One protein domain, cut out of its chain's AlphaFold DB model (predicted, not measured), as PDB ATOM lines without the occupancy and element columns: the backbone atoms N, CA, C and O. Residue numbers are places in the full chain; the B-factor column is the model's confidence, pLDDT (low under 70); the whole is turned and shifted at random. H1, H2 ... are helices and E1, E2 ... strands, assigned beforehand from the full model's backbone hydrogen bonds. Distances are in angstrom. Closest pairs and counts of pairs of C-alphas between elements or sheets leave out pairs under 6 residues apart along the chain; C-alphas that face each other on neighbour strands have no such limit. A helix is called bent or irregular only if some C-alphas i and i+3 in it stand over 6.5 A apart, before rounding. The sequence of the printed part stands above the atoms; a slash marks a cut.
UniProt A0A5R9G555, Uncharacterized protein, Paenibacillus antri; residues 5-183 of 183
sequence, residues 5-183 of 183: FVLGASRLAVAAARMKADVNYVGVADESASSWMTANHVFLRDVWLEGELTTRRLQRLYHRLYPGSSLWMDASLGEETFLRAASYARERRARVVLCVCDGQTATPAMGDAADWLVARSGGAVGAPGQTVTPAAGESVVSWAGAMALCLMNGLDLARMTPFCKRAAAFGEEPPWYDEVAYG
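This is residues 5 to 183 of the 183 residues of an uncharacterized protein of Paenibacillus antri (UniProt A0A5R9G555). A twisted parallel sheet of seven strands makes the core, with helices H1, H2 and H6 over one face and H3 and H4 over the other, three layers in all. The sheet curls round H6, H7 packs on H6 off the sheet, and H8 packs on H7. The 179 printed residues include eight named helices and seven named strands, E1 H1 E2 H2 E3 H3 E4 H4 E5 H5 E6 E7 H6 H7 H8 along the chain, a mixed class. The sheet's order is E3 E2 E1 E4 E5 E6 E7. The whole is compact, with a radius of gyration of the C-alphas of 14.8 A, and rounded, spanning 43 by 36 by 31 A.

The strands are E3, residues 43 to 48, E2, 23 to 28, E1, 5 to 7, E4, 70 to 74, E5, 95 to 100, 16.4 A long, E6, 116 to 119, and E7, 130 to 132. E1 begins at C-alpha 5 (37.193, -11.758, 7.279). The helices are H1, residues 10 to 18, H2, 31 to 39, H3, 55 to 64, H4, 79 to 91, 18.2 A, H5, 108 to 113, H6, 140 to 152, 18.2 A, H7, 157 to 169, 17.7 A, and H8, 177 to 182. H8 ends at C-alpha 182 (32.732, -37.667, 2.693). H7 is only just irregular: C-alphas 159 and 162 are 6.8 A apart.

E1 and E4 are parallel at 24 degrees, with N 5 and O 70 2.8 A apart, within hydrogen-bond range. For E4 and E5, at 20 degrees, N 71 and O 95 are 2.8 A apart, also within range. E1, H1, E2; E2, H2, E3; E4, H4, E5; and E5, H5, E6 are strand-helix-strand units, parallel neighbours joined through a helix; E3, H3, E4 is a split one, with E2 and E1 between. These crossovers are right-handed. H1 touches H6, closest at C-alphas 16 and 145, 3.6 A, at a steep tilt of 53 degrees. H1 touches H2 at C-alphas 14 and 37, 6.0 A. H4 touches H3 at C-alphas 88 and 62, 5.4 A, and H5 at C-alphas 86 and 113, 6.4 A; H5 only grazes the sheet. H6 and H7 form a helical hairpin, closest at C-alphas 143 and 168, 4.8 A. H7, with residues 163 to 167 alone, touches H8, closest at C-alphas 167 and 180, 5.6 A, about perpendicular at 82 degrees. Every O i to N i+4 pair is within hydrogen-bond range in H1, H2, H4, H5 and H8; H3 has 4 of 6, H6 8 of 9 and H7 7 of 9.

The C-alphas of Arg 56 and Gly 183 are the farthest apart, 44.2 A. The printed part has no cut and no long link. Its mean pLDDT is 93.8, and no printed residue is under 70.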
ATOM      1  N   PHE A   5      38.149 -12.837   7.068       97.50
ATOM      2  CA  PHE A   5      37.193 -11.758   7.279       97.50
ATOM      3  C   PHE A   5      36.248 -11.685   6.090       97.50
ATOM      4  O   PHE A   5      36.708 -11.735   4.953       97.50
ATOM      5  N   VAL A   6      34.954 -11.540   6.347       97.69
ATOM      6  CA  VAL A   6      33.939 -11.351   5.304       97.69
ATOM      7  C   VAL A   6      33.242 -10.024   5.553       97.69
ATOM      8  O   VAL A   6      32.755  -9.788   6.662       97.69
ATOM      9  N   LEU A   7      33.222  -9.162   4.538       97.31
ATOM     10  CA  LEU A   7      32.643  -7.826   4.618       97.31
ATOM     11  C   LEU A   7      31.336  -7.760   3.825       97.31
ATOM     12  O   LEU A   7      31.337  -7.930   2.609       97.31
ATOM     13  N   GLY A   8      30.224  -7.523   4.521       92.62
ATOM     14  CA  GLY A   8      28.900  -7.284   3.926       92.62
ATOM     15  C   GLY A   8      28.199  -8.509   3.315       92.62
ATOM     16  O   GLY A   8      26.977  -8.527   3.258       92.62
ATOM     17  N   ALA A   9      28.921  -9.570   2.953       94.44
ATOM     18  CA  ALA A   9      28.366 -10.729   2.248       94.44
ATOM     19  C   ALA A   9      28.025 -11.909   3.186       94.44
ATOM     20  O   ALA A   9      28.819 -12.836   3.366       94.44
ATOM     21  N   SER A  10      26.833 -11.905   3.790       95.50
ATOM     22  CA  SER A  10      26.410 -12.928   4.772       95.50
ATOM     23  C   SER A  10      26.420 -14.358   4.211       95.50
ATOM     24  O   SER A  10      26.887 -15.280   4.880       95.50
ATOM     25  N   ARG A  11      25.988 -14.553   2.956       95.31
ATOM     26  CA  ARG A  11      26.012 -15.873   2.296       95.31
ATOM     27  C   ARG A  11      27.426 -16.425   2.126       95.31
ATOM     28  O   ARG A  11      27.631 -17.611   2.362       95.31
ATOM     29  N   LEU A  12      28.399 -15.579   1.774       96.44
ATOM     30  CA  LEU A  12      29.807 -15.987   1.703       96.44
ATOM     31  C   LEU A  12      30.344 -16.370   3.082       96.44
ATOM     32  O   LEU A  12      31.070 -17.355   3.206       96.44
ATOM     33  N   ALA A  13      29.960 -15.624   4.123       97.69
ATOM     34  CA  ALA A  13      30.366 -15.925   5.490       97.69
ATOM     35  C   ALA A  13      29.867 -17.297   5.944       97.69
ATOM     36  O   ALA A  13      30.652 -18.094   6.457       97.69
ATOM     37  N   VAL A  14      28.592 -17.596   5.690       97.75
ATOM     38  CA  VAL A  14      28.007 -18.907   5.995       97.75
ATOM     39  C   VAL A  14      28.660 -20.015   5.174       97.75
ATOM     40  O   VAL A  14      29.032 -21.034   5.745       97.75
ATOM     41  N   ALA A  15      28.864 -19.819   3.869       97.38
ATOM     42  CA  ALA A  15      29.513 -20.820   3.022       97.38
ATOM     43  C   ALA A  15      30.925 -21.171   3.515       97.38
ATOM     44  O   ALA A  15      31.285 -22.344   3.601       97.38
ATOM     45  N   ALA A  16      31.717 -20.168   3.894       97.56
ATOM     46  CA  ALA A  16      33.048 -20.385   4.452       97.56
ATOM     47  C   ALA A  16      33.001 -21.064   5.835       97.56
ATOM     48  O   ALA A  16      33.791 -21.971   6.104       97.56
ATOM     49  N   ALA A  17      32.063 -20.678   6.703       97.69
ATOM     50  CA  ALA A  17      31.945 -21.255   8.042       97.69
ATOM     51  C   ALA A  17      31.457 -22.713   8.010       97.69
ATOM     52  O   ALA A  17      32.004 -23.556   8.722       97.69
ATOM     53  N   ARG A  18      30.520 -23.055   7.115       97.56
ATOM     54  CA  ARG A  18      30.095 -24.446   6.866       97.56
ATOM     55  C   ARG A  18      31.240 -25.330   6.364       97.56
ATOM     56  O   ARG A  18      31.266 -26.523   6.656       97.56
ATOM     57  N   MET A  19      32.232 -24.736   5.698       97.31
ATOM     58  CA  MET A  19      33.497 -25.382   5.325       97.31
ATOM     59  C   MET A  19      34.524 -25.425   6.467       97.31
ATOM     60  O   MET A  19      35.678 -25.761   6.232       97.31
ATOM     61  N   LYS A  20      34.137 -25.109   7.709       95.75
ATOM     62  CA  LYS A  20      35.009 -25.079   8.900       95.75
ATOM     63  C   LYS A  20      36.143 -24.040   8.814       95.75
ATOM     64  O   LYS A  20      37.166 -24.190   9.484       95.75
ATOM     65  N   ALA A  21      35.989 -22.981   8.014       95.56
ATOM     66  CA  ALA A  21      36.898 -21.836   8.067       95.56
ATOM     67  C   ALA A  21      36.627 -20.972   9.318       95.56
ATOM     68  O   ALA A  21      35.482 -20.830   9.743       95.56
ATOM     69  N   ASP A  22      37.666 -20.353   9.892       94.81
ATOM     70  CA  ASP A  22      37.524 -19.376  10.987       94.81
ATOM     71  C   ASP A  22      37.058 -18.019  10.431       94.81
ATOM     72  O   ASP A  22      37.866 -17.160  10.049       94.81
ATOM     73  N   VAL A  23      35.734 -17.856  10.327       97.31
ATOM     74  CA  VAL A  23      35.091 -16.711   9.671       97.31
ATOM     75  C   VAL A  23      34.695 -15.631  10.667       97.31
ATOM     76  O   VAL A  23      33.914 -15.845  11.591       97.31
ATOM     77  N   ASN A  24      35.175 -14.421  10.401       97.12
ATOM     78  CA  ASN A  24      34.881 -13.214  11.152       97.12
ATOM     79  C   ASN A  24      34.066 -12.263  10.263       97.12
ATOM     80  O   ASN A  24      34.599 -11.679   9.319       97.12
ATOM     81  N   TYR A  25      32.778 -12.104  10.559       97.44
ATOM     82  CA  TYR A  25      31.893 -11.224   9.799       97.44
ATOM     83  C   TYR A  25      31.951  -9.781  10.309       97.44
ATOM     84  O   TYR A  25      31.944  -9.517  11.520       97.44
ATOM     85  N   VAL A  26      32.002  -8.849   9.358       96.06
ATOM     86  CA  VAL A  26      31.950  -7.398   9.561       96.06
ATOM     87  C   VAL A  26      30.936  -6.842   8.567       96.06
ATOM     88  O   VAL A  26      31.035  -7.117   7.375       96.06
ATOM     89  N   GLY A  27      29.953  -6.066   9.008       95.50
ATOM     90  CA  GLY A  27      28.914  -5.635   8.074       95.50
ATOM     91  C   GLY A  27      27.657  -5.090   8.718       95.50
ATOM     92  O   GLY A  27      27.532  -5.024   9.938       95.50
ATOM     93  N   VAL A  28      26.722  -4.703   7.860       93.94
ATOM     94  CA  VAL A  28      25.355  -4.395   8.267       93.94
ATOM     95  C   VAL A  28      24.532  -5.666   8.088       93.94
ATOM     96  O   VAL A  28      24.559  -6.258   7.012       93.94
ATOM     97  N   ALA A  29      23.851  -6.101   9.141       94.56
ATOM     98  CA  ALA A  29      22.991  -7.277   9.110       94.56
ATOM     99  C   ALA A  29      21.855  -7.097  10.114       94.56
ATOM    100  O   ALA A  29      22.107  -6.732  11.262       94.56
ATOM    101  N   ASP A  30      20.629  -7.387   9.688       94.88
ATOM    102  CA  ASP A  30      19.477  -7.412  10.585       94.88
ATOM    103  C   ASP A  30      19.557  -8.589  11.582       94.88
ATOM    104  O   ASP A  30      20.482  -9.414  11.559       94.88
ATOM    105  N   GLU A  31      18.590  -8.666  12.497       95.31
ATOM    106  CA  GLU A  31      18.546  -9.716  13.522       95.31
ATOM    107  C   GLU A  31      18.391 -11.122  12.925       95.31
ATOM    108  O   GLU A  31      18.975 -12.079  13.442       95.31
ATOM    109  N   SER A  32      17.653 -11.251  11.819       95.38
ATOM    110  CA  SER A  32      17.417 -12.529  11.140       95.38
ATOM    111  C   SER A  32      18.709 -13.058  10.518       95.38
ATOM    112  O   SER A  32      19.140 -14.179  10.806       95.38
ATOM    113  N   ALA A  33      19.400 -12.220   9.746       94.81
ATOM    114  CA  ALA A  33      20.687 -12.526   9.140       94.81
ATOM    115  C   ALA A  33      21.762 -12.792  10.201       94.81
ATOM    116  O   ALA A  33      22.548 -13.730  10.060       94.81
ATOM    117  N   SER A  34      21.782 -12.014  11.287       96.19
ATOM    118  CA  SER A  34      22.715 -12.208  12.405       96.19
ATOM    119  C   SER A  34      22.491 -13.545  13.116       96.19
ATOM    120  O   SER A  34      23.448 -14.280  13.385       96.19
ATOM    121  N   SER A  35      21.229 -13.900  13.369       96.94
ATOM    122  CA  SER A  35      20.853 -15.184  13.973       96.94
ATOM    123  C   SER A  35      21.219 -16.353  13.061       96.94
ATOM    124  O   SER A  35      21.838 -17.320  13.511       96.94
ATOM    125  N   TRP A  36      20.926 -16.236  11.763       96.62
ATOM    126  CA  TRP A  36      21.283 -17.236  10.758       96.62
ATOM    127  C   TRP A  36      22.798 -17.445  10.659       96.62
ATOM    128  O   TRP A  36      23.268 -18.582  10.687       96.62
ATOM    129  N   MET A  37      23.589 -16.372  10.611       97.62
ATOM    130  CA  MET A  37      25.054 -16.459  10.602       97.62
ATOM    131  C   MET A  37      25.599 -17.132  11.870       97.62
ATOM    132  O   MET A  37      26.460 -18.009  11.782       97.62
ATOM    133  N   THR A  38      25.058 -16.787  13.040       97.00
ATOM    134  CA  THR A  38      25.466 -17.386  14.323       97.00
ATOM    135  C   THR A  38      25.154 -18.884  14.376       97.00
ATOM    136  O   THR A  38      25.998 -19.671  14.804       97.00
ATOM    137  N   ALA A  39      23.985 -19.295  13.874       96.69
ATOM    138  CA  ALA A  39      23.601 -20.704  13.771       96.69
ATOM    139  C   ALA A  39      24.534 -21.520  12.855       96.69
ATOM    140  O   ALA A  39      24.637 -22.732  13.005       96.69
ATOM    141  N   ASN A  40      25.246 -20.855  11.939       96.94
ATOM    142  CA  ASN A  40      26.253 -21.456  11.063       96.94
ATOM    143  C   ASN A  40      27.694 -21.195  11.544       96.94
ATOM    144  O   ASN A  40      28.630 -21.293  10.756       96.94
ATOM    145  N   HIS A  41      27.884 -20.862  12.825       95.88
ATOM    146  CA  HIS A  41      29.193 -20.673  13.464       95.88
ATOM    147  C   HIS A  41      30.046 -19.523  12.901       95.88
ATOM    148  O   HIS A  41      31.271 -19.529  13.025       95.88
ATOM    149  N   VAL A  42      29.417 -18.502  12.318       97.94
ATOM    150  CA  VAL A  42      30.107 -17.269  11.916       97.94
ATOM    151  C   VAL A  42      30.329 -16.378  13.144       97.94
ATOM    152  O   VAL A  42      29.386 -16.064  13.872       97.94
ATOM    153  N   PHE A  43      31.556 -15.892  13.358       96.75
ATOM    154  CA  PHE A  43      31.840 -14.936  14.432       96.75
ATOM    155  C   PHE A  43      31.444 -13.513  14.025       96.75
ATOM    156  O   PHE A  43      32.116 -12.876  13.210       96.75
ATOM    157  N   LEU A  44      30.392 -12.977  14.642       95.88
ATOM    158  CA  LEU A  44      29.955 -11.591  14.453       95.88
ATOM    159  C   LEU A  44      30.895 -10.632  15.206       95.88
ATOM    160  O   LEU A  44      30.858 -10.554  16.435       95.88
ATOM    161  N   ARG A  45      31.787  -9.925  14.497       92.81
ATOM    162  CA  ARG A  45      32.822  -9.078  15.132       92.81
ATOM    163  C   ARG A  45      32.445  -7.610  15.240       92.81
ATOM    164  O   ARG A  45      32.669  -7.007  16.285       92.81
ATOM    165  N   ASP A  46      31.948  -7.043  14.151       91.88
ATOM    166  CA  ASP A  46      31.491  -5.658  14.061       91.88
ATOM    167  C   ASP A  46      30.256  -5.652  13.164       91.88
ATOM    168  O   ASP A  46      30.354  -5.516  11.944       91.88
ATOM    169  N   VAL A  47      29.106  -5.890  13.795       93.19
ATOM    170  CA  VAL A  47      27.804  -5.912  13.132       93.19
ATOM    171  C   VAL A  47      27.008  -4.694  13.552       93.19
ATOM    172  O   VAL A  47      26.942  -4.358  14.736       93.19
ATOM    173  N   TRP A  48      26.413  -4.034  12.567       93.06
ATOM    174  CA  TRP A  48      25.468  -2.948  12.775       93.06
ATOM    175  C   TRP A  48      24.104  -3.388  12.257       93.06
ATOM    176  O   TRP A  48      24.014  -3.882  11.140       93.06
ATOM    177  N   LEU A  49      23.053  -3.199  13.053       90.62
ATOM    178  CA  LEU A  49      21.696  -3.570  12.640       90.62
ATOM    179  C   LEU A  49      21.175  -2.671  11.510       90.62
ATOM    180  O   LEU A  49      20.410  -3.119  10.667       90.62
ATOM    181  N   GLU A  50      21.625  -1.412  11.474       88.12
ATOM    182  CA  GLU A  50      21.111  -0.393  10.558       88.12
ATOM    183  C   GLU A  50      22.199   0.555  10.018       88.12
ATOM    184  O   GLU A  50      23.307   0.713  10.570       88.12
ATOM    185  N   GLY A  51      21.837   1.252   8.939       87.19
ATOM    186  CA  GLY A  51      22.647   2.251   8.249       87.19
ATOM    187  C   GLY A  51      23.628   1.644   7.249       87.19
ATOM    188  O   GLY A  51      23.514   0.489   6.864       87.19
ATOM    189  N   GLU A  52      24.620   2.431   6.844       87.69
ATOM    190  CA  GLU A  52      25.564   2.055   5.785       87.69
ATOM    191  C   GLU A  52      26.962   1.738   6.336       87.69
ATOM    192  O   GLU A  52      27.315   2.087   7.473       87.69
ATOM    193  N   LEU A  53      27.799   1.092   5.521       89.62
ATOM    194  CA  LEU A  53      29.215   0.869   5.819       89.62
ATOM    195  C   LEU A  53      30.037   2.136   5.561       89.62
ATOM    196  O   LEU A  53      30.763   2.258   4.582       89.62
ATOM    197  N   THR A  54      29.945   3.087   6.486       89.19
ATOM    198  CA  THR A  54      30.731   4.326   6.416       89.19
ATOM    199  C   THR A  54      32.236   4.065   6.542       89.19
ATOM    200  O   THR A  54      32.668   3.105   7.187       89.19
ATOM    201  N   THR A  55      33.060   4.992   6.045       86.75
ATOM    202  CA  THR A  55      34.527   4.957   6.214       86.75
ATOM    203  C   THR A  55      34.951   4.757   7.675       86.75
ATOM    204  O   THR A  55      35.853   3.972   7.965       86.75
ATOM    205  N   ARG A  56      34.256   5.393   8.630       88.69
ATOM    206  CA  ARG A  56      34.529   5.232  10.069       88.69
ATOM    207  C   ARG A  56      34.249   3.809  10.561       88.69
ATOM    208  O   ARG A  56      34.991   3.296  11.397       88.69
ATOM    209  N   ARG A  57      33.184   3.168  10.066       91.56
ATOM    210  CA  ARG A  57      32.868   1.764  10.374       91.56
ATOM    211  C   ARG A  57      33.913   0.831   9.752       91.56
ATOM    212  O   ARG A  57      34.441  -0.028  10.457       91.56
ATOM    213  N   LEU A  58      34.303   1.070   8.497       91.44
ATOM    214  CA  LEU A  58      35.365   0.317   7.809       91.44
ATOM    215  C   LEU A  58      36.735   0.441   8.484       91.44
ATOM    216  O   LEU A  58      37.517  -0.504   8.455       91.44
ATOM    217  N   GLN A  59      37.037   1.554   9.152       91.38
ATOM    218  CA  GLN A  59      38.306   1.704   9.868       91.38
ATOM    219  C   GLN A  59      38.494   0.637  10.966       91.38
ATOM    220  O   GLN A  59      39.621   0.249  11.270       91.38
ATOM    221  N   ARG A  60      37.411   0.080  11.526       90.00
ATOM    222  CA  ARG A  60      37.512  -1.052  12.464       90.00
ATOM    223  C   ARG A  60      38.078  -2.306  11.803       90.00
ATOM    224  O   ARG A  60      38.880  -2.999  12.426       90.00
ATOM    225  N   LEU A  61      37.725  -2.559  10.540       90.75
ATOM    226  CA  LEU A  61      38.288  -3.658   9.753       90.75
ATOM    227  C   LEU A  61      39.808  -3.507   9.631       90.75
ATOM    228  O   LEU A  61      40.540  -4.460   9.890       90.75
ATOM    229  N   TYR A  62      40.291  -2.296   9.338       90.38
ATOM    230  CA  TYR A  62      41.725  -2.010   9.234       90.38
ATOM    231  C   TYR A  62      42.514  -2.409  10.491       90.38
ATOM    232  O   TYR A  62      43.630  -2.910  10.379       90.38
ATOM    233  N   HIS A  63      41.957  -2.217  11.688       90.19
ATOM    234  CA  HIS A  63      42.624  -2.584  12.944       90.19
ATOM    235  C   HIS A  63      42.577  -4.085  13.262       90.19
ATOM    236  O   HIS A  63      43.295  -4.541  14.151       90.19
ATOM    237  N   ARG A  64      41.744  -4.858  12.556       89.88
ATOM    238  CA  ARG A  64      41.600  -6.309  12.752       89.88
ATOM    239  C   ARG A  64      42.346  -7.144  11.725       89.88
ATOM    240  O   ARG A  64      42.575  -8.324  11.978       89.88
ATOM    241  N   LEU A  65      42.673  -6.562  10.579       93.25
ATOM    242  CA  LEU A  65      43.429  -7.231   9.534       93.25
ATOM    243  C   LEU A  65      44.896  -7.378   9.949       93.25
ATOM    244  O   LEU A  65      45.529  -6.427  10.413       93.25
ATOM    245  N   TYR A  66      45.436  -8.576   9.739       90.94
ATOM    246  CA  TYR A  66      46.835  -8.907   9.994       90.94
ATOM    247  C   TYR A  66      47.487  -9.453   8.720       90.94
ATOM    248  O   TYR A  66      46.783  -9.964   7.842       90.94
ATOM    249  N   PRO A  67      48.828  -9.412   8.622       92.06
ATOM    250  CA  PRO A  67      49.535 -10.057   7.527       92.06
ATOM    251  C   PRO A  67      49.131 -11.526   7.384       92.06
ATOM    252  O   PRO A  67      49.144 -12.287   8.355       92.06
ATOM    253  N   GLY A  68      48.757 -11.920   6.167       88.56
ATOM    254  CA  GLY A  68      48.300 -13.277   5.860       88.56
ATOM    255  C   GLY A  68      46.820 -13.552   6.142       88.56
ATOM    256  O   GLY A  68      46.367 -14.657   5.846       88.56
ATOM    257  N   SER A  69      46.050 -12.593   6.672       94.31
ATOM    258  CA  SER A  69      44.581 -12.654   6.646       94.31
ATOM    259  C   SER A  69      44.050 -12.610   5.210       94.31
ATOM    260  O   SER A  69      44.737 -12.153   4.296       94.31
ATOM    261  N   SER A  70      42.806 -13.038   5.019       96.75
ATOM    262  CA  SER A  70      42.052 -12.818   3.780       96.75
ATOM    263  C   SER A  70      40.782 -12.028   4.071       96.75
ATOM    264  O   SER A  70      40.048 -12.378   4.997       96.75
ATOM    265  N   LEU A  71      40.531 -10.993   3.277       98.00
ATOM    266  CA  LEU A  71      39.306 -10.213   3.244       98.00
ATOM    267  C   LEU A  71      38.477 -10.636   2.032       98.00
ATOM    268  O   LEU A  71      38.915 -10.489   0.895       98.00
ATOM    269  N   TRP A  72      37.276 -11.126   2.298       98.25
ATOM    270  CA  TRP A  72      36.319 -11.597   1.310       98.25
ATOM    271  C   TRP A  72      35.185 -10.594   1.180       98.25
ATOM    272  O   TRP A  72      34.608 -10.153   2.178       98.25
ATOM    273  N   MET A  73      34.875 -10.244  -0.057       97.81
ATOM    274  CA  MET A  73      33.837  -9.291  -0.426       97.81
ATOM    275  C   MET A  73      33.129  -9.806  -1.672       97.81
ATOM    276  O   MET A  73      33.728 -10.523  -2.478       97.81
ATOM    277  N   ASP A  74      31.871  -9.423  -1.849       95.44
ATOM    278  CA  ASP A  74      31.174  -9.616  -3.113       95.44
ATOM    279  C   ASP A  74      30.939  -8.282  -3.827       95.44
ATOM    280  O   ASP A  74      31.246  -7.204  -3.303       95.44
ATOM    281  N   ALA A  75      30.414  -8.350  -5.049       94.12
ATOM    282  CA  ALA A  75      30.205  -7.156  -5.857       94.12
ATOM    283  C   ALA A  75      28.986  -6.311  -5.425       94.12
ATOM    284  O   ALA A  75      28.752  -5.250  -5.998       94.12
ATOM    285  N   SER A  76      28.237  -6.724  -4.391       93.06
ATOM    286  CA  SER A  76      27.102  -5.947  -3.868       93.06
ATOM    287  C   SER A  76      27.519  -4.770  -2.981       93.06
ATOM    288  O   SER A  76      26.736  -3.848  -2.772       93.06
ATOM    289  N   LEU A  77      28.763  -4.768  -2.487       90.56
ATOM    290  CA  LEU A  77      29.274  -3.794  -1.514       90.56
ATOM    291  C   LEU A  77      29.372  -2.348  -2.056       90.56
ATOM    292  O   LEU A  77      29.526  -1.401  -1.282       90.56
ATOM    293  N   GLY A  78      29.273  -2.177  -3.377       91.12
ATOM    294  CA  GLY A  78      29.520  -0.918  -4.076       91.12
ATOM    295  C   GLY A  78      31.016  -0.643  -4.256       91.12
ATOM    296  O   GLY A  78      31.839  -0.974  -3.399       91.12
ATOM    297  N   GLU A  79      31.378  -0.034  -5.388       94.88
ATOM    298  CA  GLU A  79      32.778   0.154  -5.788       94.88
ATOM    299  C   GLU A  79      33.587   0.955  -4.754       94.88
ATOM    300  O   GLU A  79      34.656   0.512  -4.341       94.88
ATOM    301  N   GLU A  80      33.074   2.097  -4.283       94.81
ATOM    302  CA  GLU A  80      33.802   2.963  -3.344       94.81
ATOM    303  C   GLU A  80      34.161   2.227  -2.041       94.81
ATOM    304  O   GLU A  80      35.320   2.215  -1.609       94.81
ATOM    305  N   THR A  81      33.172   1.566  -1.435       95.31
ATOM    306  CA  THR A  81      33.325   0.784  -0.201       95.31
ATOM    307  C   THR A  81      34.304  -0.369  -0.404       95.31
ATOM    308  O   THR A  81      35.189  -0.584   0.431       95.31
ATOM    309  N   PHE A  82      34.182  -1.086  -1.527       96.88
ATOM    310  CA  PHE A  82      35.071  -2.188  -1.882       96.88
ATOM    311  C   PHE A  82      36.519  -1.716  -2.021       96.88
ATOM    312  O   PHE A  82      37.412  -2.264  -1.373       96.88
ATOM    313  N   LEU A  83      36.767  -0.672  -2.817       97.56
ATOM    314  CA  LEU A  83      38.115  -0.157  -3.063       97.56
ATOM    315  C   LEU A  83      38.759   0.373  -1.779       97.56
ATOM    316  O   LEU A  83      39.950   0.150  -1.539       97.56
ATOM    317  N   ARG A  84      37.973   1.014  -0.905       97.06
ATOM    318  CA  ARG A  84      38.448   1.451   0.412       97.06
ATOM    319  C   ARG A  84      38.873   0.265   1.276       97.06
ATOM    320  O   ARG A  84      39.961   0.289   1.855       97.06
ATOM    321  N   ALA A  85      38.038  -0.767   1.363       97.38
ATOM    322  CA  ALA A  85      38.335  -1.961   2.148       97.38
ATOM    323  C   ALA A  85      39.530  -2.747   1.573       97.38
ATOM    324  O   ALA A  85      40.389  -3.202   2.332       97.38
ATOM    325  N   ALA A  86      39.644  -2.828   0.244       97.69
ATOM    326  CA  ALA A  86      40.784  -3.421  -0.449       97.69
ATOM    327  C   ALA A  86      42.093  -2.661  -0.166       97.69
ATOM    328  O   ALA A  86      43.121  -3.290   0.090       97.69
ATOM    329  N   SER A  87      42.063  -1.320  -0.120       97.38
ATOM    330  CA  SER A  87      43.223  -0.510   0.293       97.38
ATOM    331  C   SER A  87      43.685  -0.870   1.705       97.38
ATOM    332  O   SER A  87      44.867  -1.136   1.922       97.38
ATOM    333  N   TYR A  88      42.752  -0.967   2.659       96.94
ATOM    334  CA  TYR A  88      43.066  -1.366   4.033       96.94
ATOM    335  C   TYR A  88      43.647  -2.779   4.120       96.94
ATOM    336  O   TYR A  88      44.606  -3.000   4.862       96.94
ATOM    337  N   ALA A  89      43.105  -3.730   3.357       97.06
ATOM    338  CA  ALA A  89      43.657  -5.078   3.265       97.06
ATOM    339  C   ALA A  89      45.096  -5.066   2.744       97.06
ATOM    340  O   ALA A  89      45.980  -5.639   3.386       97.06
ATOM    341  N   ARG A  90      45.361  -4.335   1.659       96.06
ATOM    342  CA  ARG A  90      46.694  -4.226   1.058       96.06
ATOM    343  C   ARG A  90      47.716  -3.609   2.010       96.06
ATOM    344  O   ARG A  90      48.794  -4.174   2.195       96.06
ATOM    345  N   GLU A  91      47.370  -2.507   2.677       96.25
ATOM    346  CA  GLU A  91      48.224  -1.868   3.694       96.25
ATOM    347  C   GLU A  91      48.577  -2.826   4.840       96.25
ATOM    348  O   GLU A  91      49.685  -2.797   5.380       96.25
ATOM    349  N   ARG A  92      47.647  -3.719   5.193       95.88
ATOM    350  CA  ARG A  92      47.825  -4.742   6.232       95.88
ATOM    351  C   ARG A  92      48.420  -6.050   5.720       95.88
ATOM    352  O   ARG A  92      48.596  -6.973   6.516       95.88
ATOM    353  N   ARG A  93      48.774  -6.133   4.431       95.25
ATOM    354  CA  ARG A  93      49.263  -7.355   3.765       95.25
ATOM    355  C   ARG A  93      48.287  -8.531   3.917       95.25
ATOM    356  O   ARG A  93      48.701  -9.682   4.086       95.25
ATOM    357  N   ALA A  94      46.995  -8.226   3.912       95.94
ATOM    358  CA  ALA A  94      45.918  -9.194   3.810       95.94
ATOM    359  C   ALA A  94      45.528  -9.368   2.338       95.94
ATOM    360  O   ALA A  94      45.588  -8.415   1.564       95.94
ATOM    361  N   ARG A  95      45.125 -10.585   1.969       96.19
ATOM    362  CA  ARG A  95      44.657 -10.898   0.616       96.19
ATOM    363  C   ARG A  95      43.240 -10.381   0.412       96.19
ATOM    364  O   ARG A  95      42.409 -10.558   1.300       96.19
ATOM    365  N   VAL A  96      42.952  -9.825  -0.751       98.00
ATOM    366  CA  VAL A  96      41.614  -9.411  -1.179       98.00
ATOM    367  C   VAL A  96      41.029 -10.476  -2.096       98.00
ATOM    368  O   VAL A  96      41.613 -10.797  -3.131       98.00
ATOM    369  N   VAL A  97      39.867 -11.008  -1.726       98.12
ATOM    370  CA  VAL A  97      39.098 -11.944  -2.548       98.12
ATOM    371  C   VAL A  97      37.769 -11.302  -2.926       98.12
ATOM    372  O   VAL A  97      36.956 -10.989  -2.054       98.12
ATOM    373  N   LEU A  98      37.558 -11.119  -4.227       98.12
ATOM    374  CA  LEU A  98      36.307 -10.653  -4.813       98.12
ATOM    375  C   LEU A  98      35.524 -11.846  -5.355       98.12
ATOM    376  O   LEU A  98      36.025 -12.594  -6.192       98.12
ATOM    377  N   CYS A  99      34.283 -11.998  -4.907       97.06
ATOM    378  CA  CYS A  99      33.342 -12.964  -5.462       97.06
ATOM    379  C   CYS A  99      32.262 -12.229  -6.260       97.06
ATOM    380  O   CYS A  99      31.576 -11.363  -5.724       97.06
ATOM    381  N   VAL A 100      32.077 -12.583  -7.527       95.50
ATOM    382  CA  VAL A 100      30.989 -12.049  -8.357       95.50
ATOM    383  C   VAL A 100      29.914 -13.119  -8.443       95.50
ATOM    384  O   VAL A 100      30.031 -14.072  -9.216       95.50
ATOM    385  N   CYS A 101      28.907 -12.999  -7.578       90.31
ATOM    386  CA  CYS A 101      27.802 -13.949  -7.506       90.31
ATOM    387  C   CYS A 101      26.743 -13.651  -8.578       90.31
ATOM    388  O   CYS A 101      26.766 -12.609  -9.233       90.31
ATOM    389  N   ASP A 102      25.794 -14.571  -8.747       85.50
ATOM    390  CA  ASP A 102      24.738 -14.439  -9.750       85.50
ATOM    391  C   ASP A 102      23.919 -13.154  -9.562       85.50
ATOM    392  O   ASP A 102      23.518 -12.805  -8.453       85.50
ATOM    393  N   GLY A 103      23.695 -12.437 -10.667       86.81
ATOM    394  CA  GLY A 103      22.984 -11.156 -10.674       86.81
ATOM    395  C   GLY A 103      23.804  -9.958 -10.188       86.81
ATOM    396  O   GLY A 103      23.280  -8.846 -10.170       86.81
ATOM    397  N   GLN A 104      25.072 -10.150  -9.813       91.62
ATOM    398  CA  GLN A 104      25.964  -9.062  -9.425       91.62
ATOM    399  C   GLN A 104      26.860  -8.630 -10.590       91.62
ATOM    400  O   GLN A 104      27.272  -9.442 -11.418       91.62
ATOM    401  N   THR A 105      27.221  -7.349 -10.600       91.19
ATOM    402  CA  THR A 105      28.150  -6.775 -11.577       91.19
ATOM    403  C   THR A 105      29.322  -6.160 -10.835       91.19
ATOM    404  O   THR A 105      29.132  -5.271 -10.010       91.19
ATOM    405  N   ALA A 106      30.533  -6.621 -11.137       94.62
ATOM    406  CA  ALA A 106      31.758  -5.989 -10.666       94.62
ATOM    407  C   ALA A 106      32.303  -5.028 -11.725       94.62
ATOM    408  O   ALA A 106      32.115  -5.230 -12.926       94.62
ATOM    409  N   THR A 107      33.010  -3.996 -11.282       96.38
ATOM    410  CA  THR A 107      33.702  -3.072 -12.182       96.38
ATOM    411  C   THR A 107      35.164  -3.490 -12.369       96.38
ATOM    412  O   THR A 107      35.718  -4.203 -11.524       96.38
ATOM    413  N   PRO A 108      35.837  -3.041 -13.447       97.06
ATOM    414  CA  PRO A 108      37.260  -3.308 -13.640       97.06
ATOM    415  C   PRO A 108      38.121  -2.874 -12.450       97.06
ATOM    416  O   PRO A 108      38.990  -3.629 -12.039       97.06
ATOM    417  N   ALA A 109      37.809  -1.733 -11.824       97.62
ATOM    418  CA  ALA A 109      38.538  -1.243 -10.656       97.62
ATOM    419  C   ALA A 109      38.469  -2.220  -9.468       97.62
ATOM    420  O   ALA A 109      39.464  -2.425  -8.770       97.62
ATOM    421  N   MET A 110      37.312  -2.855  -9.247       97.62
ATOM    422  CA  MET A 110      37.167  -3.888  -8.217       97.62
ATOM    423  C   MET A 110      38.010  -5.126  -8.546       97.62
ATOM    424  O   MET A 110      38.657  -5.678  -7.654       97.62
ATOM    425  N   GLY A 111      38.041  -5.531  -9.820       97.19
ATOM    426  CA  GLY A 111      38.890  -6.617 -10.313       97.19
ATOM    427  C   GLY A 111      40.383  -6.333 -10.133       97.19
ATOM    428  O   GLY A 111      41.091  -7.143  -9.544       97.19
ATOM    429  N   ASP A 112      40.845  -5.150 -10.543       97.75
ATOM    430  CA  ASP A 112      42.243  -4.704 -10.422       97.75
ATOM    431  C   ASP A 112      42.719  -4.629  -8.962       97.75
ATOM    432  O   ASP A 112      43.907  -4.756  -8.659       97.75
ATOM    433  N   ALA A 113      41.796  -4.397  -8.028       97.69
ATOM    434  CA  ALA A 113      42.104  -4.340  -6.607       97.69
ATOM    435  C   ALA A 113      42.159  -5.722  -5.927       97.69
ATOM    436  O   ALA A 113      42.655  -5.801  -4.798       97.69
ATOM    437  N   ALA A 114      41.673  -6.782  -6.581       97.94
ATOM    438  CA  ALA A 114      41.579  -8.119  -6.014       97.94
ATOM    439  C   ALA A 114      42.847  -8.957  -6.257       97.94
ATOM    440  O   ALA A 114      43.366  -9.048  -7.369       97.94
ATOM    441  N   ASP A 115      43.312  -9.657  -5.219       97.31
ATOM    442  CA  ASP A 115      44.338 -10.695  -5.385       97.31
ATOM    443  C   ASP A 115      43.735 -11.954  -6.018       97.31
ATOM    444  O   ASP A 115      44.409 -12.668  -6.755       97.31
ATOM    445  N   TRP A 116      42.461 -12.217  -5.719       97.38
ATOM    446  CA  TRP A 116      41.688 -13.329  -6.251       97.38
ATOM    447  C   TRP A 116      40.305 -12.869  -6.688       97.38
ATOM    448  O   TRP A 116      39.576 -12.252  -5.911       97.38
ATOM    449  N   LEU A 117      39.923 -13.251  -7.899       97.38
ATOM    450  CA  LEU A 117      38.582 -13.095  -8.435       97.38
ATOM    451  C   LEU A 117      37.931 -14.468  -8.598       97.38
ATOM    452  O   LEU A 117      38.472 -15.327  -9.290       97.38
ATOM    453  N   VAL A 118      36.763 -14.666  -7.992       96.44
ATOM    454  CA  VAL A 118      35.915 -15.848  -8.194       96.44
ATOM    455  C   VAL A 118      34.649 -15.393  -8.912       96.44
ATOM    456  O   VAL A 118      33.808 -14.719  -8.321       96.44
ATOM    457  N   ALA A 119      34.518 -15.722 -10.194       94.75
ATOM    458  CA  ALA A 119      33.414 -15.246 -11.027       94.75
ATOM    459  C   ALA A 119      33.069 -16.261 -12.120       94.75
ATOM    460  O   ALA A 119      33.945 -16.969 -12.604       94.75
ATOM    461  N   ARG A 120      31.806 -16.322 -12.556       89.38
ATOM    462  CA  ARG A 120      31.427 -17.133 -13.729       89.38
ATOM    463  C   ARG A 120      32.054 -16.593 -15.016       89.38
ATOM    464  O   ARG A 120      32.506 -15.448 -15.087       89.38
ATOM    465  N   SER A 121      32.040 -17.412 -16.067       78.44
ATOM    466  CA  SER A 121      32.444 -16.999 -17.414       78.44
ATOM    467  C   SER A 121      31.677 -15.741 -17.847       78.44
ATOM    468  O   SER A 121      30.449 -15.758 -17.879       78.44
ATOM    469  N   GLY A 122      32.396 -14.661 -18.162       76.56
ATOM    470  CA  GLY A 122      31.821 -13.351 -18.509       76.56
ATOM    471  C   GLY A 122      31.688 -12.368 -17.337       76.56
ATOM    472  O   GLY A 122      31.531 -11.177 -17.579       76.56
ATOM    473  N   GLY A 123      31.819 -12.832 -16.090       77.44
ATOM    474  CA  GLY A 123      31.908 -11.980 -14.895       77.44
ATOM    475  C   GLY A 123      33.342 -11.604 -14.508       77.44
ATOM    476  O   GLY A 123      33.547 -10.870 -13.544       77.44
ATOM    477  N   ALA A 124      34.340 -12.118 -15.235       83.44
ATOM    478  CA  ALA A 124      35.733 -11.735 -15.051       83.44
ATOM    479  C   ALA A 124      35.942 -10.284 -15.508       83.44
ATOM    480  O   ALA A 124      35.658  -9.948 -16.657       83.44
ATOM    481  N   VAL A 125      36.442  -9.437 -14.610       89.62
ATOM    482  CA  VAL A 125      36.658  -8.004 -14.845       89.62
ATOM    483  C   VAL A 125      38.026  -7.584 -14.323       89.62
ATOM    484  O   VAL A 125      38.525  -8.167 -13.362       89.62
ATOM    485  N   GLY A 126      38.615  -6.563 -14.949       93.31
ATOM    486  CA  GLY A 126      39.935  -6.050 -14.577       93.31
ATOM    487  C   GLY A 126      41.066  -7.068 -14.773       93.31
ATOM    488  O   GLY A 126      40.947  -8.020 -15.549       93.31
ATOM    489  N   ALA A 127      42.164  -6.850 -14.059       94.06
ATOM    490  CA  ALA A 127      43.371  -7.666 -14.037       94.06
ATOM    491  C   ALA A 127      43.697  -8.118 -12.597       94.06
ATOM    492  O   ALA A 127      44.697  -7.677 -12.023       94.06
ATOM    493  N   PRO A 128      42.861  -8.984 -11.989       95.38
ATOM    494  CA  PRO A 128      43.130  -9.525 -10.660       95.38
ATOM    495  C   PRO A 128      44.404 -10.379 -10.658       95.38
ATOM    496  O   PRO A 128      44.811 -10.927 -11.685       95.38
ATOM    497  N   GLY A 129      45.000 -10.559  -9.477       94.50
ATOM    498  CA  GLY A 129      46.200 -11.392  -9.321       94.50
ATOM    499  C   GLY A 129      45.994 -12.841  -9.780       94.50
ATOM    500  O   GLY A 129      46.876 -13.425 -10.410       94.50
ATOM    501  N   GLN A 130      44.823 -13.410  -9.488       95.31
ATOM    502  CA  GLN A 130      44.358 -14.701  -9.989       95.31
ATOM    503  C   GLN A 130      42.854 -14.677 -10.257       95.31
ATOM    504  O   GLN A 130      42.091 -14.052  -9.522       95.31
ATOM    505  N   THR A 131      42.425 -15.436 -11.265       95.12
ATOM    506  CA  THR A 131      41.009 -15.627 -11.597       95.12
ATOM    507  C   THR A 131      40.649 -17.099 -11.501       95.12
ATOM    508  O   THR A 131      41.336 -17.959 -12.055       95.12
ATOM    509  N   VAL A 132      39.539 -17.379 -10.830       94.62
ATOM    510  CA  VAL A 132      38.908 -18.690 -10.766       94.62
ATOM    511  C   VAL A 132      37.528 -18.591 -11.389       94.62
ATOM    512  O   VAL A 132      36.718 -17.751 -10.994       94.62
ATOM    513  N   THR A 133      37.266 -19.487 -12.337       94.00
ATOM    514  CA  THR A 133      36.014 -19.523 -13.087       94.00
ATOM    515  C   THR A 133      35.278 -20.829 -12.813       94.00
ATOM    516  O   THR A 133      35.604 -21.836 -13.450       94.00
ATOM    517  N   PRO A 134      34.311 -20.850 -11.873       92.31
ATOM    518  CA  PRO A 134      33.406 -21.984 -11.716       92.31
ATOM    519  C   PRO A 134      32.677 -22.295 -13.029       92.31
ATOM    520  O   PRO A 134      32.368 -21.390 -13.816       92.31
ATOM    521  N   ALA A 135      32.424 -23.577 -13.279       91.12
ATOM    522  CA  ALA A 135      31.738 -24.055 -14.470       91.12
ATOM    523  C   ALA A 135      30.249 -23.664 -14.478       91.12
ATOM    524  O   ALA A 135      29.672 -23.242 -13.474       91.12
ATOM    525  N   ALA A 136      29.596 -23.827 -15.631       87.31
ATOM    526  CA  ALA A 136      28.151 -23.652 -15.722       87.31
ATOM    527  C   ALA A 136      27.435 -24.634 -14.773       87.31
ATOM    528  O   ALA A 136      27.734 -25.826 -14.774       87.31
ATOM    529  N   GLY A 137      26.502 -24.122 -13.966       87.44
ATOM    530  CA  GLY A 137      25.800 -24.896 -12.937       87.44
ATOM    531  C   GLY A 137      26.524 -24.984 -11.589       87.44
ATOM    532  O   GLY A 137      25.889 -25.343 -10.605       87.44
ATOM    533  N   GLU A 138      27.802 -24.600 -11.506       92.56
ATOM    534  CA  GLU A 138      28.518 -24.537 -10.229       92.56
ATOM    535  C   GLU A 138      28.160 -23.256  -9.446       92.56
ATOM    536  O   GLU A 138      27.999 -22.156 -10.001       92.56
ATOM    537  N   SER A 139      28.044 -23.399  -8.125       93.56
ATOM    538  CA  SER A 139      27.786 -22.301  -7.190       93.56
ATOM    539  C   SER A 139      29.073 -21.537  -6.860       93.56
ATOM    540  O   SER A 139      29.980 -22.065  -6.213       93.56
ATOM    541  N   VAL A 140      29.135 -20.256  -7.250       94.56
ATOM    542  CA  VAL A 140      30.251 -19.343  -6.910       94.56
ATOM    543  C   VAL A 140      30.411 -19.212  -5.394       94.56
ATOM    544  O   VAL A 140      31.527 -19.203  -4.884       94.56
ATOM    545  N   VAL A 141      29.294 -19.149  -4.665       95.62
ATOM    546  CA  VAL A 141      29.279 -19.002  -3.204       95.62
ATOM    547  C   VAL A 141      29.865 -20.240  -2.528       95.62
ATOM    548  O   VAL A 141      30.732 -20.108  -1.663       95.62
ATOM    549  N   SER A 142      29.444 -21.439  -2.938       96.06
ATOM    550  CA  SER A 142      29.964 -22.696  -2.385       96.06
ATOM    551  C   SER A 142      31.441 -22.892  -2.738       96.06
ATOM    552  O   SER A 142      32.233 -23.301  -1.886       96.06
ATOM    553  N   TRP A 143      31.838 -22.512  -3.959       95.75
ATOM    554  CA  TRP A 143      33.243 -22.488  -4.363       95.75
ATOM    555  C   TRP A 143      34.084 -21.582  -3.459       95.75
ATOM    556  O   TRP A 143      35.116 -22.000  -2.932       95.75
ATOM    557  N   ALA A 144      33.637 -20.339  -3.268       95.81
ATOM    558  CA  ALA A 144      34.303 -19.345  -2.435       95.81
ATOM    559  C   ALA A 144      34.405 -19.805  -0.972       95.81
ATOM    560  O   ALA A 144      35.464 -19.679  -0.356       95.81
ATOM    561  N   GLY A 145      33.343 -20.415  -0.437       96.38
ATOM    562  CA  GLY A 145      33.345 -20.990   0.907       96.38
ATOM    563  C   GLY A 145      34.422 -22.061   1.091       96.38
ATOM    564  O   GLY A 145      35.210 -22.001   2.036       96.38
ATOM    565  N   ALA A 146      34.516 -23.009   0.156       97.19
ATOM    566  CA  ALA A 146      35.538 -24.059   0.187       97.19
ATOM    567  C   ALA A 146      36.952 -23.488   0.018       97.19
ATOM    568  O   ALA A 146      37.887 -23.867   0.729       97.19
ATOM    569  N   MET A 147      37.096 -22.507  -0.871       97.25
ATOM    570  CA  MET A 147      38.351 -21.801  -1.096       97.25
ATOM    571  C   MET A 147      38.827 -21.057   0.162       97.25
ATOM    572  O   MET A 147      40.033 -21.014   0.412       97.25
ATOM    573  N   ALA A 148      37.922 -20.534   0.995       97.00
ATOM    574  CA  ALA A 148      38.273 -19.906   2.268       97.00
ATOM    575  C   ALA A 148      38.965 -20.875   3.237       97.00
ATOM    576  O   ALA A 148      40.006 -20.529   3.804       97.00
ATOM    577  N   LEU A 149      38.455 -22.106   3.369       96.50
ATOM    578  CA  LEU A 149      39.127 -23.164   4.131       96.50
ATOM    579  C   LEU A 149      40.516 -23.460   3.542       96.50
ATOM    580  O   LEU A 149      41.505 -23.527   4.277       96.50
ATOM    581  N   CYS A 150      40.608 -23.639   2.223       95.88
ATOM    582  CA  CYS A 150      41.863 -23.992   1.560       95.88
ATOM    583  C   CYS A 150      42.937 -22.908   1.727       95.88
ATOM    584  O   CYS A 150      44.079 -23.221   2.074       95.88
ATOM    585  N   LEU A 151      42.573 -21.635   1.542       93.94
ATOM    586  CA  LEU A 151      43.486 -20.505   1.713       93.94
ATOM    587  C   LEU A 151      43.938 -20.341   3.166       93.94
ATOM    588  O   LEU A 151      45.113 -20.044   3.395       93.94
ATOM    589  N   MET A 152      43.046 -20.580   4.134       93.19
ATOM    590  CA  MET A 152      43.385 -20.570   5.561       93.19
ATOM    591  C   MET A 152      44.439 -21.635   5.906       93.19
ATOM    592  O   MET A 152      45.319 -21.387   6.731       93.19
ATOM    593  N   ASN A 153      44.385 -22.788   5.230       92.81
ATOM    594  CA  ASN A 153      45.339 -23.893   5.368       92.81
ATOM    595  C   ASN A 153      46.572 -23.773   4.449       92.81
ATOM    596  O   ASN A 153      47.402 -24.678   4.410       92.81
ATOM    597  N   GLY A 154      46.715 -22.664   3.717       91.69
ATOM    598  CA  GLY A 154      47.883 -22.410   2.871       91.69
ATOM    599  C   GLY A 154      47.964 -23.285   1.619       91.69
ATOM    600  O   GLY A 154      49.059 -23.483   1.095       91.69
ATOM    601  N   LEU A 155      46.835 -23.816   1.142       93.75
ATOM    602  CA  LEU A 155      46.797 -24.585  -0.101       93.75
ATOM    603  C   LEU A 155      46.913 -23.664  -1.322       93.75
ATOM    604  O   LEU A 155      46.373 -22.557  -1.340       93.75
ATOM    605  N   ASP A 156      47.612 -24.147  -2.347       92.44
ATOM    606  CA  ASP A 156      47.698 -23.508  -3.659       92.44
ATOM    607  C   ASP A 156      46.472 -23.830  -4.535       92.44
ATOM    608  O   ASP A 156      45.607 -24.633  -4.166       92.44
ATOM    609  N   LEU A 157      46.389 -23.187  -5.709       92.00
ATOM    610  CA  LEU A 157      45.248 -23.332  -6.617       92.00
ATOM    611  C   LEU A 157      45.039 -24.787  -7.058       92.00
ATOM    612  O   LEU A 157      43.911 -25.284  -7.088       92.00
ATOM    613  N   ALA A 158      46.130 -25.482  -7.381       93.94
ATOM    614  CA  ALA A 158      46.078 -26.853  -7.873       93.94
ATOM    615  C   ALA A 158      45.505 -27.803  -6.813       93.94
ATOM    616  O   ALA A 158      44.674 -28.655  -7.128       93.94
ATOM    617  N   ARG A 159      45.900 -27.623  -5.549       95.50
ATOM    618  CA  ARG A 159      45.440 -28.440  -4.419       95.50
ATOM    619  C   ARG A 159      44.031 -28.088  -3.958       95.50
ATOM    620  O   ARG A 159      43.308 -28.987  -3.537       95.50
ATOM    621  N   MET A 160      43.622 -26.819  -4.031       95.81
ATOM    622  CA  MET A 160      42.269 -26.417  -3.619       95.81
ATOM    623  C   MET A 160      41.197 -26.786  -4.653       95.81
ATOM    624  O   MET A 160      40.087 -27.157  -4.276       95.81
ATOM    625  N   THR A 161      41.527 -26.731  -5.951       95.81
ATOM    626  CA  THR A 161      40.547 -26.844  -7.047       95.81
ATOM    627  C   THR A 161      39.649 -28.083  -6.946       95.81
ATOM    628  O   THR A 161      38.433 -27.919  -7.045       95.81
ATOM    629  N   PRO A 162      40.159 -29.311  -6.715       95.81
ATOM    630  CA  PRO A 162      39.299 -30.490  -6.632       95.81
ATOM    631  C   PRO A 162      38.275 -30.426  -5.492       95.81
ATOM    632  O   PRO A 162      37.155 -30.902  -5.654       95.81
ATOM    633  N   PHE A 163      38.646 -29.850  -4.344       96.62
ATOM    634  CA  PHE A 163      37.742 -29.699  -3.201       96.62
ATOM    635  C   PHE A 163      36.687 -28.623  -3.473       96.62
ATOM    636  O   PHE A 163      35.499 -28.864  -3.272       96.62
ATOM    637  N   CYS A 164      37.099 -27.474  -4.017       96.56
ATOM    638  CA  CYS A 164      36.173 -26.398  -4.362       96.56
ATOM    639  C   CYS A 164      35.172 -26.812  -5.452       96.56
ATOM    640  O   CYS A 164      33.997 -26.482  -5.326       96.56
ATOM    641  N   LYS A 165      35.596 -27.602  -6.454       95.69
ATOM    642  CA  LYS A 165      34.696 -28.200  -7.463       95.69
ATOM    643  C   LYS A 165      33.607 -29.046  -6.830       95.69
ATOM    644  O   LYS A 165      32.439 -28.886  -7.162       95.69
ATOM    645  N   ARG A 166      33.981 -29.925  -5.893       95.69
ATOM    646  CA  ARG A 166      32.999 -30.750  -5.180       95.69
ATOM    647  C   ARG A 166      32.003 -29.888  -4.420       95.69
ATOM    648  O   ARG A 166      30.813 -30.095  -4.584       95.69
ATOM    649  N   ALA A 167      32.472 -28.892  -3.667       96.00
ATOM    650  CA  ALA A 167      31.583 -27.982  -2.944       96.00
ATOM    651  C   ALA A 167      30.645 -27.213  -3.882       96.00
ATOM    652  O   ALA A 167      29.470 -27.040  -3.581       96.00
ATOM    653  N   ALA A 168      31.150 -26.758  -5.025       94.69
ATOM    654  CA  ALA A 168      30.382 -25.964  -5.971       94.69
ATOM    655  C   ALA A 168      29.365 -26.766  -6.788       94.69
ATOM    656  O   ALA A 168      28.453 -26.164  -7.348       94.69
ATOM    657  N   ALA A 169      29.504 -28.092  -6.839       93.56
ATOM    658  CA  ALA A 169      28.507 -28.983  -7.423       93.56
ATOM    659  C   ALA A 169      27.244 -29.116  -6.551       93.56
ATOM    660  O   ALA A 169      26.195 -29.518  -7.054       93.56
ATOM    661  N   PHE A 170      27.321 -28.760  -5.263       85.88
ATOM    662  CA  PHE A 170      26.129 -28.572  -4.440       85.88
ATOM    663  C   PHE A 170      25.453 -27.271  -4.866       85.88
ATOM    664  O   PHE A 170      26.136 -26.281  -5.126       85.88
ATOM    665  N   GLY A 171      24.123 -27.315  -4.983       78.00
ATOM    666  CA  GLY A 171      23.310 -26.267  -5.597       78.00
ATOM    667  C   GLY A 171      23.327 -24.918  -4.866       78.00
ATOM    668  O   GLY A 171      24.356 -24.389  -4.455       78.00
ATOM    669  N   GLU A 172      22.159 -24.289  -4.748       73.19
ATOM    670  CA  GLU A 172      22.094 -22.910  -4.247       73.19
ATOM    671  C   GLU A 172      22.404 -22.781  -2.750       73.19
ATOM    672  O   GLU A 172      22.900 -21.737  -2.308       73.19
ATOM    673  N   GLU A 173      22.113 -23.818  -1.964       86.94
ATOM    674  CA  GLU A 173      22.447 -23.837  -0.546       86.94
ATOM    675  C   GLU A 173      23.912 -24.264  -0.343       86.94
ATOM    676  O   GLU A 173      24.311 -25.321  -0.836       86.94
ATOM    677  N   PRO A 174      24.731 -23.474   0.383       91.62
ATOM    678  CA  PRO A 174      26.115 -23.847   0.640       91.62
ATOM    679  C   PRO A 174      26.190 -25.157   1.437       91.62
ATOM    680  O   PRO A 174      25.583 -25.226   2.507       91.62
ATOM    681  N   PRO A 175      26.939 -26.173   0.983       95.12
ATOM    682  CA  PRO A 175      27.009 -27.449   1.685       95.12
ATOM    683  C   PRO A 175      27.783 -27.328   3.000       95.12
ATOM    684  O   PRO A 175      28.511 -26.358   3.232       95.12
ATOM    685  N   TRP A 176      27.666 -28.341   3.848       96.44
ATOM    686  CA  TRP A 176      28.532 -28.573   4.997       96.44
ATOM    687  C   TRP A 176      29.814 -29.287   4.585       96.44
ATOM    688  O   TRP A 176      29.847 -30.070   3.638       96.44
ATOM    689  N   TYR A 177      30.893 -29.045   5.331       95.88
ATOM    690  CA  TYR A 177      32.186 -29.680   5.077       95.88
ATOM    691  C   TYR A 177      32.077 -31.204   4.971       95.88
ATOM    692  O   TYR A 177      32.678 -31.788   4.075       95.88
ATOM    693  N   ASP A 178      31.322 -31.842   5.870       94.69
ATOM    694  CA  ASP A 178      31.238 -33.303   5.918       94.69
ATOM    695  C   ASP A 178      30.538 -33.869   4.666       94.69
ATOM    696  O   ASP A 178      30.932 -34.925   4.178       94.69
ATOM    697  N   GLU A 179      29.594 -33.127   4.075       94.62
ATOM    698  CA  GLU A 179      28.949 -33.487   2.803       94.62
ATOM    699  C   GLU A 179      29.939 -33.422   1.632       94.62
ATOM    700  O   GLU A 179      29.914 -34.268   0.750       94.62
ATOM    701  N   VAL A 180      30.858 -32.451   1.635       93.88
ATOM    702  CA  VAL A 180      31.863 -32.282   0.565       93.88
ATOM    703  C   VAL A 180      33.066 -33.218   0.733       93.88
ATOM    704  O   VAL A 180      33.729 -33.603  -0.241       93.88
ATOM    705  N   ALA A 181      33.426 -33.516   1.981       91.00
ATOM    706  CA  ALA A 181      34.593 -34.317   2.323       91.00
ATOM    707  C   ALA A 181      34.318 -35.823   2.242       91.00
ATOM    708  O   ALA A 181      35.246 -36.568   1.919       91.00
ATOM    709  N   TYR A 182      33.084 -36.253   2.531       88.69
ATOM    710  CA  TYR A 182      32.732 -37.667   2.693       88.69
ATOM    711  C   TYR A 182      31.518 -38.134   1.872       88.69
ATOM    712  O   TYR A 182      31.257 -39.338   1.867       88.69
ATOM    713  N   GLY A 183      30.786 -37.224   1.219       77.75
ATOM    714  CA  GLY A 183      29.727 -37.546   0.252       77.75
ATOM    715  C   GLY A 183      30.277 -37.792  -1.145       77.75
ATOM    716  O   GLY A 183      29.724 -38.686  -1.822       77.75
TER     717      GLY A 183